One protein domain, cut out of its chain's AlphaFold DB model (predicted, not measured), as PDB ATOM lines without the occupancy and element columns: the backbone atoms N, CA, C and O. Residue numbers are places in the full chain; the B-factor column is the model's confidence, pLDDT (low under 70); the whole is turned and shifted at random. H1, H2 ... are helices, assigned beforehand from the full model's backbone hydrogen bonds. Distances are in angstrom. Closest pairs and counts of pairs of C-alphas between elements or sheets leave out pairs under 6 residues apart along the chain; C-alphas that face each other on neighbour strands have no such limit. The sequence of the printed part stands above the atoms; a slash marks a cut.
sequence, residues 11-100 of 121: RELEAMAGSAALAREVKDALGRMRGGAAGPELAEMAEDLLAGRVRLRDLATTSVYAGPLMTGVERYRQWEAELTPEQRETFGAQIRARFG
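What this domain is: This is residues 11 to 100 of the 121 residues of an uncharacterized protein of Actinoplanes octamycinicus (UniProt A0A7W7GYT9). The longest helix, H5, runs like a beam out of a cluster of H1, H2, H3 and the short H4, and H6 folds back from its far end until its last residues come near the first turns of H2, leaving an open frame. In the cluster, H2 and H3 form a helical hairpin, with H1 set across H2 near one end. The printed part has 90 residues, with six named helices in the order H1 to H6 and no named strand: all helix. It is elongated, spanning 41 by 27 by 24 A, and only just compact, close to loose, with a radius of gyration of the C-alphas of 14.5 A.

How they stand to each other: H5, residues 63 to 82, touches H3, residues 40 to 50, with residues 65 to 69 alone, about perpendicular at 77 degrees; the closest C-alphas, of Leu 42 and Pro 68, are 7.0 A apart. H3 touches H2, residues 20 to 37, opposite ways at a tilt of 38 degrees, only just steep, with the C-alphas of Arg 34 and Ala 43 closest at 4.0 A. H2 touches H1, residues 11 to 17, with residues 20 to 27 alone, about perpendicular at 82 degrees; the C-alphas of Leu 13 and Ala 23 are closest at 4.9 A. H4, residues 56 to 59, is close to but not clearly touching H3, the closest C-alphas, of Leu 49 and Leu 56, being 6.8 A apart. H6, residues 85 to 99, is close to but not clearly touching H2, with the C-alphas of Leu 22 and Phe 99 closest at 6.2 A. Every O i to N i+4 pair is within hydrogen-bond range in H1, H3 and H6, against 12 of 14 in H2 and 14 of 16 in H5, while H4 is too short for such a pair.

Where its parts are: H5 measures 29.1 A from C-alpha 63 at (-15.715, 21.112, 129.577), H2 23.6 A, H6 20.7 A and H3 15.1 A. H1 begins at C-alpha 11 (-17.571, 42.644, 118.749), and H6 ends at C-alpha 99 (-5.251, 39.372, 107.301).

The domain as a whole: The C-alphas of Arg 53 and Glu 86 are the two farthest apart, at 42.0 A. The printed part has no cut, and its five links between helices are tight. Confidence is low, with pLDDT under 70, at residues 59 to 67.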
ATOM      1  N   ARG A  11     -18.466  41.905 117.847       79.50
ATOM      2  CA  ARG A  11     -17.571  42.644 118.749       79.50
ATOM      3  C   ARG A  11     -16.661  41.727 119.555       79.50
ATOM      4  O   ARG A  11     -15.506  42.068 119.785       79.50
ATOM      5  N   GLU A  12     -17.173  40.586 120.013       77.81
ATOM      6  CA  GLU A  12     -16.365  39.625 120.770       77.81
ATOM      7  C   GLU A  12     -15.298  38.972 119.880       77.81
ATOM      8  O   GLU A  12     -14.139  38.874 120.282       77.81
ATOM      9  N   LEU A  13     -15.660  38.606 118.649       80.56
ATOM     10  CA  LEU A  13     -14.728  38.073 117.661       80.56
ATOM     11  C   LEU A  13     -13.673  39.105 117.266       80.56
ATOM     12  O   LEU A  13     -12.501  38.756 117.199       80.56
ATOM     13  N   GLU A  14     -14.052  40.364 117.048       81.88
ATOM     14  CA  GLU A  14     -13.102  41.437 116.733       81.88
ATOM     15  C   GLU A  14     -12.141  41.712 117.892       81.88
ATOM     16  O   GLU A  14     -10.934  41.808 117.669       81.88
ATOM     17  N   ALA A  15     -12.645  41.746 119.129       78.44
ATOM     18  CA  ALA A  15     -11.820  41.939 120.317       78.44
ATOM     19  C   ALA A  15     -10.787  40.819 120.516       78.44
ATOM     20  O   ALA A  15      -9.674  41.096 120.954       78.44
ATOM     21  N   MET A  16     -11.128  39.567 120.193       74.69
ATOM     22  CA  MET A  16     -10.174  38.457 120.290       74.69
ATOM     23  C   MET A  16      -9.238  38.360 119.087       74.69
ATOM     24  O   MET A  16      -8.058  38.066 119.242       74.69
ATOM     25  N   ALA A  17      -9.767  38.561 117.882       73.06
ATOM     26  CA  ALA A  17      -9.008  38.428 116.649       73.06
ATOM     27  C   ALA A  17      -8.067  39.620 116.409       73.06
ATOM     28  O   ALA A  17      -7.172  39.537 115.571       73.06
ATOM     29  N   GLY A  18      -8.299  40.752 117.083       73.06
ATOM     30  CA  GLY A  18      -7.546  41.995 116.898       73.06
ATOM     31  C   GLY A  18      -7.759  42.652 115.528       73.06
ATOM     32  O   GLY A  18      -7.094  43.633 115.205       73.06
ATOM     33  N   SER A  19      -8.660  42.109 114.702       77.44
ATOM     34  CA  SER A  19      -8.939  42.560 113.339       77.44
ATOM     35  C   SER A  19     -10.348  42.157 112.910       77.44
ATOM     36  O   SER A  19     -10.713  40.981 112.970       77.44
ATOM     37  N   ALA A  20     -11.115  43.115 112.386       78.81
ATOM     38  CA  ALA A  20     -12.446  42.875 111.829       78.81
ATOM     39  C   ALA A  20     -12.430  41.888 110.642       78.81
ATOM     40  O   ALA A  20     -13.373  41.120 110.445       78.81
ATOM     41  N   ALA A  21     -11.346  41.873 109.855       78.25
ATOM     42  CA  ALA A  21     -11.195  40.938 108.740       78.25
ATOM     43  C   ALA A  21     -11.051  39.495 109.240       78.25
ATOM     44  O   ALA A  21     -11.697  38.589 108.715       78.25
ATOM     45  N   LEU A  22     -10.253  39.293 110.291       74.56
ATOM     46  CA  LEU A  22     -10.073  37.980 110.902       74.56
ATOM     47  C   LEU A  22     -11.342  37.540 111.649       74.56
ATOM     48  O   LEU A  22     -11.768  36.398 111.500       74.56
ATOM     49  N   ALA A  23     -12.011  38.454 112.355       80.38
ATOM     50  CA  ALA A  23     -13.298  38.194 113.001       80.38
ATOM     51  C   ALA A  23     -14.358  37.675 112.016       80.38
ATOM     52  O   ALA A  23     -15.064  36.707 112.303       80.38
ATOM     53  N   ARG A  24     -14.430  38.271 110.819       83.25
ATOM     54  CA  ARG A  24     -15.356  37.842 109.767       83.25
ATOM     55  C   ARG A  24     -15.063  36.429 109.263       83.25
ATOM     56  O   ARG A  24     -15.993  35.646 109.102       83.25
ATOM     57  N   GLU A  25     -13.797  36.074 109.067       83.94
ATOM     58  CA  GLU A  25     -13.428  34.706 108.677       83.94
ATOM     59  C   GLU A  25     -13.732  33.684 109.768       83.94
ATOM     60  O   GLU A  25     -14.188  32.580 109.467       83.94
ATOM     61  N   VAL A  26     -13.512  34.042 111.037       81.62
ATOM     62  CA  VAL A  26     -13.883  33.185 112.168       81.62
ATOM     63  C   VAL A  26     -15.397  32.967 112.174       81.62
ATOM     64  O   VAL A  26     -15.849  31.830 112.305       81.62
ATOM     65  N   LYS A  27     -16.194  34.014 111.932       85.88
ATOM     66  CA  LYS A  27     -17.655  33.903 111.792       85.88
ATOM     67  C   LYS A  27     -18.066  33.011 110.618       85.88
ATOM     68  O   LYS A  27     -18.947  32.167 110.777       85.88
ATOM     69  N   ASP A  28     -17.412  33.133 109.467       86.56
ATOM     70  CA  ASP A  28     -17.675  32.269 108.309       86.56
ATOM     71  C   ASP A  28     -17.282  30.807 108.588       86.56
ATOM     72  O   ASP A  28     -17.989  29.880 108.185       86.56
ATOM     73  N   ALA A  29     -16.191  30.573 109.321       83.69
ATOM     74  CA  ALA A  29     -15.790  29.241 109.767       83.69
ATOM     75  C   ALA A  29     -16.813  28.629 110.737       83.69
ATOM     76  O   ALA A  29     -17.208  27.478 110.547       83.69
ATOM     77  N   LEU A  30     -17.311  29.405 111.707       84.94
ATOM     78  CA  LEU A  30     -18.423  29.010 112.581       84.94
ATOM     79  C   LEU A  30     -19.676  28.675 111.758       84.94
ATOM     80  O   LEU A  30     -20.315  27.653 111.989       84.94
ATOM     81  N   GLY A  31     -19.987  29.475 110.734       87.38
ATOM     82  CA  GLY A  31     -21.093  29.209 109.814       87.38
ATOM     83  C   GLY A  31     -20.964  27.869 109.081       87.38
ATOM     84  O   GLY A  31     -21.954  27.147 108.944       87.38
ATOM     85  N   ARG A  32     -19.748  27.496 108.657       85.56
ATOM     86  CA  ARG A  32     -19.464  26.177 108.062       85.56
ATOM     87  C   ARG A  32     -19.572  25.043 109.082       85.56
ATOM     88  O   ARG A  32     -20.097  23.985 108.745       85.56
ATOM     89  N   MET A  33     -19.121  25.259 110.319       83.94
ATOM     90  CA  MET A  33     -19.248  24.267 111.394       83.94
ATOM     91  C   MET A  33     -20.706  24.010 111.764       83.94
ATOM     92  O   MET A  33     -21.090  22.849 111.847       83.94
ATOM     93  N   ARG A  34     -21.543  25.054 111.838       86.12
ATOM     94  CA  ARG A  34     -23.009  24.929 111.961       86.12
ATOM     95  C   ARG A  34     -23.610  24.071 110.841       86.12
ATOM     96  O   ARG A  34     -24.576  23.356 111.056       86.12
ATOM     97  N   GLY A  35     -23.025  24.115 109.644       82.44
ATOM     98  CA  GLY A  35     -23.401  23.257 108.516       82.44
ATOM     99  C   GLY A  35     -22.982  21.785 108.650       82.44
ATOM    100  O   GLY A  35     -23.182  21.025 107.708       82.44
ATOM    101  N   GLY A  36     -22.380  21.377 109.772       80.00
ATOM    102  CA  GLY A  36     -21.968  19.998 110.043       80.00
ATOM    103  C   GLY A  36     -20.555  19.642 109.579       80.00
ATOM    104  O   GLY A  36     -20.143  18.494 109.731       80.00
ATOM    105  N   ALA A  37     -19.777  20.598 109.055       77.62
ATOM    106  CA  ALA A  37     -18.430  20.337 108.529       77.62
ATOM    107  C   ALA A  37     -17.448  19.766 109.574       77.62
ATOM    108  O   ALA A  37     -16.441  19.165 109.207       77.62
ATOM    109  N   ALA A  38     -17.738  19.958 110.864       72.38
ATOM    110  CA  ALA A  38     -16.914  19.505 111.980       72.38
ATOM    111  C   ALA A  38     -17.608  18.451 112.871       72.38
ATOM    112  O   ALA A  38     -17.124  18.156 113.958       72.38
ATOM    113  N   GLY A  39     -18.717  17.864 112.408       80.44
ATOM    114  CA  GLY A  39     -19.522  16.916 113.183       80.44
ATOM    115  C   GLY A  39     -20.662  17.579 113.971       80.44
ATOM    116  O   GLY A  39     -20.716  18.806 114.066       80.44
ATOM    117  N   PRO A  40     -21.603  16.776 114.504       81.06
ATOM    118  CA  PRO A  40     -22.839  17.277 115.108       81.06
ATOM    119  C   PRO A  40     -22.596  18.088 116.387       81.06
ATOM    120  O   PRO A  40     -23.189  19.147 116.552       81.06
ATOM    121  N   GLU A  41     -21.662  17.662 117.240       78.38
ATOM    122  CA  GLU A  41     -21.360  18.338 118.512       78.38
ATOM    123  C   GLU A  41     -20.799  19.756 118.293       78.38
ATOM    124  O   GLU A  41     -21.167  20.706 118.981       78.38
ATOM    125  N   LEU A  42     -19.938  19.927 117.283       79.00
ATOM    126  CA  LEU A  42     -19.397  21.237 116.911       79.00
ATOM    127  C   LEU A  42     -20.394  22.084 116.109       79.00
ATOM    128  O   LEU A  42     -20.286  23.312 116.114       79.00
ATOM    129  N   ALA A  43     -21.366  21.457 115.442       85.38
ATOM    130  CA  ALA A  43     -22.446  22.166 114.768       85.38
ATOM    131  C   ALA A  43     -23.399  22.821 115.774       85.38
ATOM    132  O   ALA A  43     -23.705  24.005 115.620       85.38
ATOM    133  N   GLU A  44     -23.792  22.093 116.824       84.56
ATOM    134  CA  GLU A  44     -24.614  22.621 117.921       84.56
ATOM    135  C   GLU A  44     -23.892  23.753 118.661       84.56
ATOM    136  O   GLU A  44     -24.454  24.832 118.841       84.56
ATOM    137  N   MET A  45     -22.603  23.576 118.969       83.88
ATOM    138  CA  MET A  45     -21.777  24.632 119.564       83.88
ATOM    139  C   MET A  45     -21.728  25.891 118.685       83.88
ATOM    140  O   MET A  45     -21.881  27.011 119.178       83.88
ATOM    141  N   ALA A  46     -21.495  25.729 117.379       86.19
ATOM    142  CA  ALA A  46     -21.441  26.853 116.454       86.19
ATOM    143  C   ALA A  46     -22.803  27.550 116.329       86.19
ATOM    144  O   ALA A  46     -22.847  28.772 116.192       86.19
ATOM    145  N   GLU A  47     -23.908  26.807 116.399       86.69
ATOM    146  CA  GLU A  47     -25.257  27.369 116.435       86.69
ATOM    147  C   GLU A  47     -25.509  28.168 117.717       86.69
ATOM    148  O   GLU A  47     -25.965  29.309 117.640       86.69
ATOM    149  N   ASP A  48     -25.190  27.604 118.881       85.69
ATOM    150  CA  ASP A  48     -25.342  28.269 120.175       85.69
ATOM    151  C   ASP A  48     -24.518  29.556 120.241       85.69
ATOM    152  O   ASP A  48     -25.000  30.584 120.727       85.69
ATOM    153  N   LEU A  49     -23.293  29.520 119.718       84.31
ATOM    154  CA  LEU A  49     -22.399  30.669 119.692       84.31
ATOM    155  C   LEU A  49     -22.918  31.748 118.731       84.31
ATOM    156  O   LEU A  49     -23.075  32.900 119.130       84.31
ATOM    157  N   LEU A  50     -23.256  31.384 117.488       85.94
ATOM    158  CA  LEU A  50     -23.801  32.322 116.496       85.94
ATOM    159  C   LEU A  50     -25.158  32.908 116.908       85.94
ATOM    160  O   LEU A  50     -25.480  34.020 116.500       85.94
ATOM    161  N   ALA A  51     -25.945  32.182 117.704       85.25
ATOM    162  CA  ALA A  51     -27.204  32.661 118.270       85.25
ATOM    163  C   ALA A  51     -27.020  33.503 119.549       85.25
ATOM    164  O   ALA A  51     -28.006  33.991 120.100       85.25
ATOM    165  N   GLY A  52     -25.789  33.643 120.058       82.06
ATOM    166  CA  GLY A  52     -25.493  34.354 121.304       82.06
ATOM    167  C   GLY A  52     -26.003  33.652 122.570       82.06
ATOM    168  O   GLY A  52     -26.100  34.291 123.617       82.06
ATOM    169  N   ARG A  53     -26.341  32.356 122.488       81.88
ATOM    170  CA  ARG A  53     -26.760  31.527 123.634       81.88
ATOM    171  C   ARG A  53     -25.584  31.184 124.545       81.88
ATOM    172  O   ARG A  53     -25.762  31.081 125.756       81.88
ATOM    173  N   VAL A  54     -24.390  31.058 123.969       79.25
ATOM    174  CA  VAL A  54     -23.118  30.914 124.686       79.25
ATOM    175  C   VAL A  54     -22.150  31.998 124.229       79.25
ATOM    176  O   VAL A  54     -22.230  32.463 123.091       79.25
ATOM    177  N   ARG A  55     -21.233  32.417 125.107       78.31
ATOM    178  CA  ARG A  55     -20.144  33.328 124.728       78.31
ATOM    179  C   ARG A  55     -18.883  32.538 124.417       78.31
ATOM    180  O   ARG A  55     -18.636  31.481 124.993       78.31
ATOM    181  N   LEU A  56     -18.034  33.092 123.566       73.31
ATOM    182  CA  LEU A  56     -16.783  32.471 123.143       73.31
ATOM    183  C   LEU A  56     -15.806  32.314 124.313       73.31
ATOM    184  O   LEU A  56     -15.137  31.291 124.434       73.31
ATOM    185  N   ARG A  57     -15.799  33.282 125.237       70.94
ATOM    186  CA  ARG A  57     -15.041  33.203 126.501       70.94
ATOM    187  C   ARG A  57     -15.462  32.028 127.390       70.94
ATOM    188  O   ARG A  57     -14.631  31.488 128.113       70.94
ATOM    189  N   ASP A  58     -16.733  31.634 127.320       71.75
ATOM    190  CA  ASP A  58     -17.294  30.559 128.139       71.75
ATOM    191  C   ASP A  58     -17.026  29.188 127.498       71.75
ATOM    192  O   ASP A  58     -16.942  28.182 128.199       71.75
ATOM    193  N   LEU A  59     -16.806  29.129 126.178       68.31
ATOM    194  CA  LEU A  59     -16.381  27.902 125.494       68.31
ATOM    195  C   LEU A  59     -14.985  27.448 125.937       68.31
ATOM    196  O   LEU A  59     -14.750  26.250 126.068       68.31
ATOM    197  N   ALA A  60     -14.077  28.388 126.219       60.66
ATOM    198  CA  ALA A  60     -12.736  28.072 126.716       60.66
ATOM    199  C   ALA A  60     -12.745  27.471 128.135       60.66
ATOM    200  O   ALA A  60     -11.805  26.777 128.519       60.66
ATOM    201  N   THR A  61     -13.796  27.735 128.916       60.41
ATOM    202  CA  THR A  61     -13.933  27.281 130.309       60.41
ATOM    203  C   THR A  61     -14.931  26.133 130.471       60.41
ATOM    204  O   THR A  61     -14.937  25.473 131.510       60.41
ATOM    205  N   THR A  62     -15.747  25.849 129.452       58.72
ATOM    206  CA  THR A  62     -16.771  24.801 129.491       58.72
ATOM    207  C   THR A  62     -16.224  23.470 128.977       58.72
ATOM    208  O   THR A  62     -15.853  23.318 127.814       58.72
ATOM    209  N   SER A  63     -16.245  22.457 129.845       56.66
ATOM    210  CA  SER A  63     -15.715  21.112 129.577       56.66
ATOM    211  C   SER A  63     -16.425  20.350 128.451       56.66
ATOM    212  O   SER A  63     -15.821  19.459 127.861       56.66
ATOM    213  N   VAL A  64     -17.677  20.702 128.135       65.62
ATOM    214  CA  VAL A  64     -18.511  20.012 127.129       65.62
ATOM    215  C   VAL A  64     -17.948  20.167 125.713       65.62
ATOM    216  O   VAL A  64     -17.956  19.216 124.941       65.62
ATOM    217  N   TYR A  65     -17.402  21.340 125.389       62.25
ATOM    218  CA  TYR A  65     -16.895  21.649 124.048       62.25
ATOM    219  C   TYR A  65     -15.366  21.626 123.959       62.25
ATOM    220  O   TYR A  65     -14.805  21.603 122.862       62.25
ATOM    221  N   ALA A  66     -14.686  21.571 125.109       66.75
ATOM    222  CA  ALA A  66     -13.233  21.526 125.190       66.75
ATOM    223  C   ALA A  66     -12.645  20.312 124.454       66.75
ATOM    224  O   ALA A  66     -11.654  20.458 123.750       66.75
ATOM    225  N   GLY A  67     -13.261  19.129 124.559       69.38
ATOM    226  CA  GLY A  67     -12.772  17.910 123.900       69.38
ATOM    227  C   GLY A  67     -12.709  18.035 122.369       69.38
ATOM    228  O   GLY A  67     -11.611  18.015 121.810       69.38
ATOM    229  N   PRO A  68     -13.853  18.223 121.682       70.00
ATOM    230  CA  PRO A  68     -13.891  18.370 120.226       70.00
ATOM    231  C   PRO A  68     -13.048  19.541 119.703       70.00
ATOM    232  O   PRO A  68     -12.380  19.417 118.673       70.00
ATOM    233  N   LEU A  69     -13.022  20.667 120.428       70.31
ATOM    234  CA  LEU A  69     -12.189  21.816 120.075       70.31
ATOM    235  C   LEU A  69     -10.692  21.473 120.152       70.31
ATOM    236  O   LEU A  69      -9.944  21.773 119.220       70.31
ATOM    237  N   MET A  70     -10.259  20.797 121.219       72.12
ATOM    238  CA  MET A  70      -8.864  20.385 121.401       72.12
ATOM    239  C   MET A  70      -8.424  19.367 120.345       72.12
ATOM    240  O   MET A  70      -7.300  19.463 119.857       72.12
ATOM    241  N   THR A  71      -9.306  18.465 119.902       76.06
ATOM    242  CA  THR A  71      -9.024  17.580 118.757       76.06
ATOM    243  C   THR A  71      -8.774  18.371 117.468       76.06
ATOM    244  O   THR A  71      -7.868  18.042 116.700       76.06
ATOM    245  N   GLY A  72      -9.543  19.437 117.227       73.75
ATOM    246  CA  GLY A  72      -9.315  20.338 116.096       73.75
ATOM    247  C   GLY A  72      -7.960  21.050 116.176       73.75
ATOM    248  O   GLY A  72      -7.225  21.092 115.188       73.75
ATOM    249  N   VAL A  73      -7.603  21.549 117.363       74.38
ATOM    250  CA  VAL A  73      -6.304  22.194 117.625       74.38
ATOM    251  C   VAL A  73      -5.145  21.216 117.436       74.38
ATOM    252  O   VAL A  73      -4.134  21.573 116.834       74.38
ATOM    253  N   GLU A  74      -5.278  19.980 117.909       77.62
ATOM    254  CA  GLU A  74      -4.252  18.951 117.744       77.62
ATOM    255  C   GLU A  74      -4.033  18.608 116.268       77.62
ATOM    256  O   GLU A  74      -2.893  18.584 115.803       77.62
ATOM    257  N   ARG A  75      -5.116  18.461 115.493       77.88
ATOM    258  CA  ARG A  75      -5.033  18.243 114.042       77.88
ATOM    259  C   ARG A  75      -4.362  19.413 113.323       77.88
ATOM    260  O   ARG A  75      -3.554  19.184 112.426       77.88
ATOM    261  N   TYR A  76      -4.671  20.650 113.716       75.38
ATOM    262  CA  TYR A  76      -3.992  21.832 113.184       75.38
ATOM    263  C   TYR A  76      -2.486  21.787 113.476       75.38
ATOM    264  O   TYR A  76      -1.684  21.969 112.566       75.38
ATOM    265  N   ARG A  77      -2.096  21.483 114.720       75.50
ATOM    266  CA  ARG A  77      -0.683  21.380 115.121       75.50
ATOM    267  C   ARG A  77       0.056  20.277 114.375       75.50
ATOM    268  O   ARG A  77       1.209  20.469 114.004       75.50
ATOM    269  N   GLN A  78      -0.595  19.137 114.151       80.88
ATOM    270  CA  GLN A  78      -0.016  18.042 113.381       80.88
ATOM    271  C   GLN A  78       0.245  18.471 111.934       80.88
ATOM    272  O   GLN A  78       1.374  18.363 111.468       80.88
ATOM    273  N   TRP A  79      -0.762  19.049 111.274       87.56
ATOM    274  CA  TRP A  79      -0.620  19.578 109.919       87.56
ATOM    275  C   TRP A  79       0.479  20.650 109.827       87.56
ATOM    276  O   TRP A  79       1.297  20.623 108.912       87.56
ATOM    277  N   GLU A  80       0.546  21.568 110.795       80.06
ATOM    278  CA  GLU A  80       1.569  22.621 110.845       80.06
ATOM    279  C   GLU A  80       2.984  22.044 111.030       80.06
ATOM    280  O   GLU A  80       3.943  22.512 110.405       80.06
ATOM    281  N   ALA A  81       3.124  20.999 111.851       82.50
ATOM    282  CA  ALA A  81       4.389  20.302 112.058       82.50
ATOM    283  C   ALA A  81       4.884  19.606 110.779       82.50
ATOM    284  O   ALA A  81       6.095  19.562 110.548       82.50
ATOM    285  N   GLU A  82       3.966  19.129 109.934       88.31
ATOM    286  CA  GLU A  82       4.260  18.487 108.646       88.31
ATOM    287  C   GLU A  82       4.682  19.479 107.548       88.31
ATOM    288  O   GLU A  82       5.260  19.063 106.542       88.31
ATOM    289  N   LEU A  83       4.452  20.786 107.725       85.88
ATOM    290  CA  LEU A  83       4.855  21.789 106.737       85.88
ATOM    291  C   LEU A  83       6.379  21.923 106.653       85.88
ATOM    292  O   LEU A  83       7.061  22.112 107.669       85.88
ATOM    293  N   THR A  84       6.906  21.946 105.426       89.81
ATOM    294  CA  THR A  84       8.309  22.300 105.165       89.81
ATOM    295  C   THR A  84       8.570  23.785 105.459       89.81
ATOM    296  O   THR A  84       7.632  24.587 105.485       89.81
ATOM    297  N   PRO A  85       9.834  24.212 105.649       84.38
ATOM    298  CA  PRO A  85      10.159  25.625 105.864       84.38
ATOM    299  C   PRO A  85       9.620  26.556 104.764       84.38
ATOM    300  O   PRO A  85       9.061  27.606 105.073       84.38
ATOM    301  N   GLU A  86       9.707  26.142 103.498       85.44
ATOM    302  CA  GLU A  86       9.195  26.897 102.342       85.44
ATOM    303  C   GLU A  86       7.662  26.994 102.350       85.44
ATOM    304  O   GLU A  86       7.086  28.051 102.074       85.44
ATOM    305  N   GLN A  87       6.979  25.906 102.720       84.50
ATOM    306  CA  GLN A  87       5.523  25.898 102.868       84.50
ATOM    307  C   GLN A  87       5.073  26.785 104.031       84.50
ATOM    308  O   GLN A  87       4.080  27.500 103.894       84.50
ATOM    309  N   ARG A  88       5.814  26.801 105.147       82.50
ATOM    310  CA  ARG A  88       5.547  27.696 106.285       82.50
ATOM    311  C   ARG A  88       5.721  29.159 105.906       82.50
ATOM    312  O   ARG A  88       4.874  29.973 106.262       82.50
ATOM    313  N   GLU A  89       6.775  29.501 105.166       85.06
ATOM    314  CA  GLU A  89       6.987  30.870 104.684       85.06
ATOM    315  C   GLU A  89       5.864  31.304 103.737       85.06
ATOM    316  O   GLU A  89       5.281  32.376 103.912       85.06
ATOM    317  N   THR A  90       5.495  30.436 102.794       86.31
ATOM    318  CA  THR A  90       4.397  30.684 101.849       86.31
ATOM    319  C   THR A  90       3.059  30.842 102.573       86.31
ATOM    320  O   THR A  90       2.260  31.719 102.239       86.31
ATOM    321  N   PHE A  91       2.792  30.018 103.586       83.69
ATOM    322  CA  PHE A  91       1.583  30.112 104.401       83.69
ATOM    323  C   PHE A  91       1.555  31.399 105.238       83.69
ATOM    324  O   PHE A  91       0.561  32.127 105.221       83.69
ATOM    325  N   GLY A  92       2.670  31.746 105.885       83.94
ATOM    326  CA  GLY A  92       2.812  32.996 106.631       83.94
ATOM    327  C   GLY A  92       2.654  34.235 105.746       83.94
ATOM    328  O   GLY A  92       1.973  35.186 106.127       83.94
ATOM    329  N   ALA A  93       3.209  34.216 104.530       85.25
ATOM    330  CA  ALA A  93       3.041  35.291 103.555       85.25
ATOM    331  C   ALA A  93       1.578  35.452 103.113       85.25
ATOM    332  O   ALA A  93       1.089  36.578 103.035       85.25
ATOM    333  N   GLN A  94       0.862  34.345 102.884       84.25
ATOM    334  CA  GLN A  94      -0.567  34.377 102.558       84.25
ATOM    335  C   GLN A  94      -1.406  34.953 103.702       84.25
ATOM    336  O   GLN A  94      -2.310  35.749 103.451       84.25
ATOM    337  N   ILE A  95      -1.094  34.604 104.951       81.75
ATOM    338  CA  ILE A  95      -1.810  35.127 106.120       81.75
ATOM    339  C   ILE A  95      -1.536  36.613 106.328       81.75
ATOM    340  O   ILE A  95      -2.488  37.374 106.501       81.75
ATOM    341  N   ARG A  96      -0.281  37.059 106.197       81.62
ATOM    342  CA  ARG A  96       0.042  38.493 106.210       81.62
ATOM    343  C   ARG A  96      -0.694  39.249 105.111       81.62
ATOM    344  O   ARG A  96      -1.286  40.288 105.381       81.62
ATOM    345  N   ALA A  97      -0.690  38.725 103.886       83.38
ATOM    346  CA  ALA A  97      -1.341  39.373 102.752       83.38
ATOM    347  C   ALA A  97      -2.867  39.444 102.911       83.38
ATOM    348  O   ALA A  97      -3.481  40.428 102.506       83.38
ATOM    349  N   ARG A  98      -3.484  38.408 103.493       77.31
ATOM    350  CA  ARG A  98      -4.942  38.314 103.625       77.31
ATOM    351  C   ARG A  98      -5.488  39.000 104.876       77.31
ATOM    352  O   ARG A  98      -6.588  39.543 104.826       77.31
ATOM    353  N   PHE A  99      -4.747  38.976 105.982       72.56
ATOM    354  CA  PHE A  99      -5.251  39.372 107.301       72.56
ATOM    355  C   PHE A  99      -4.432  40.460 107.992       72.56
ATOM    356  O   PHE A  99      -4.871  40.971 109.020       72.56
ATOM    357  N   GLY A 100      -3.253  40.811 107.469       71.00
ATOM    358  CA  GLY A 100      -2.334  41.746 108.124       71.00
ATOM    359  C   GLY A 100      -1.743  41.219 109.437       71.00
ATOM    360  O   GLY A 100      -1.071  41.968 110.137       71.00
TER     361      GLY A 100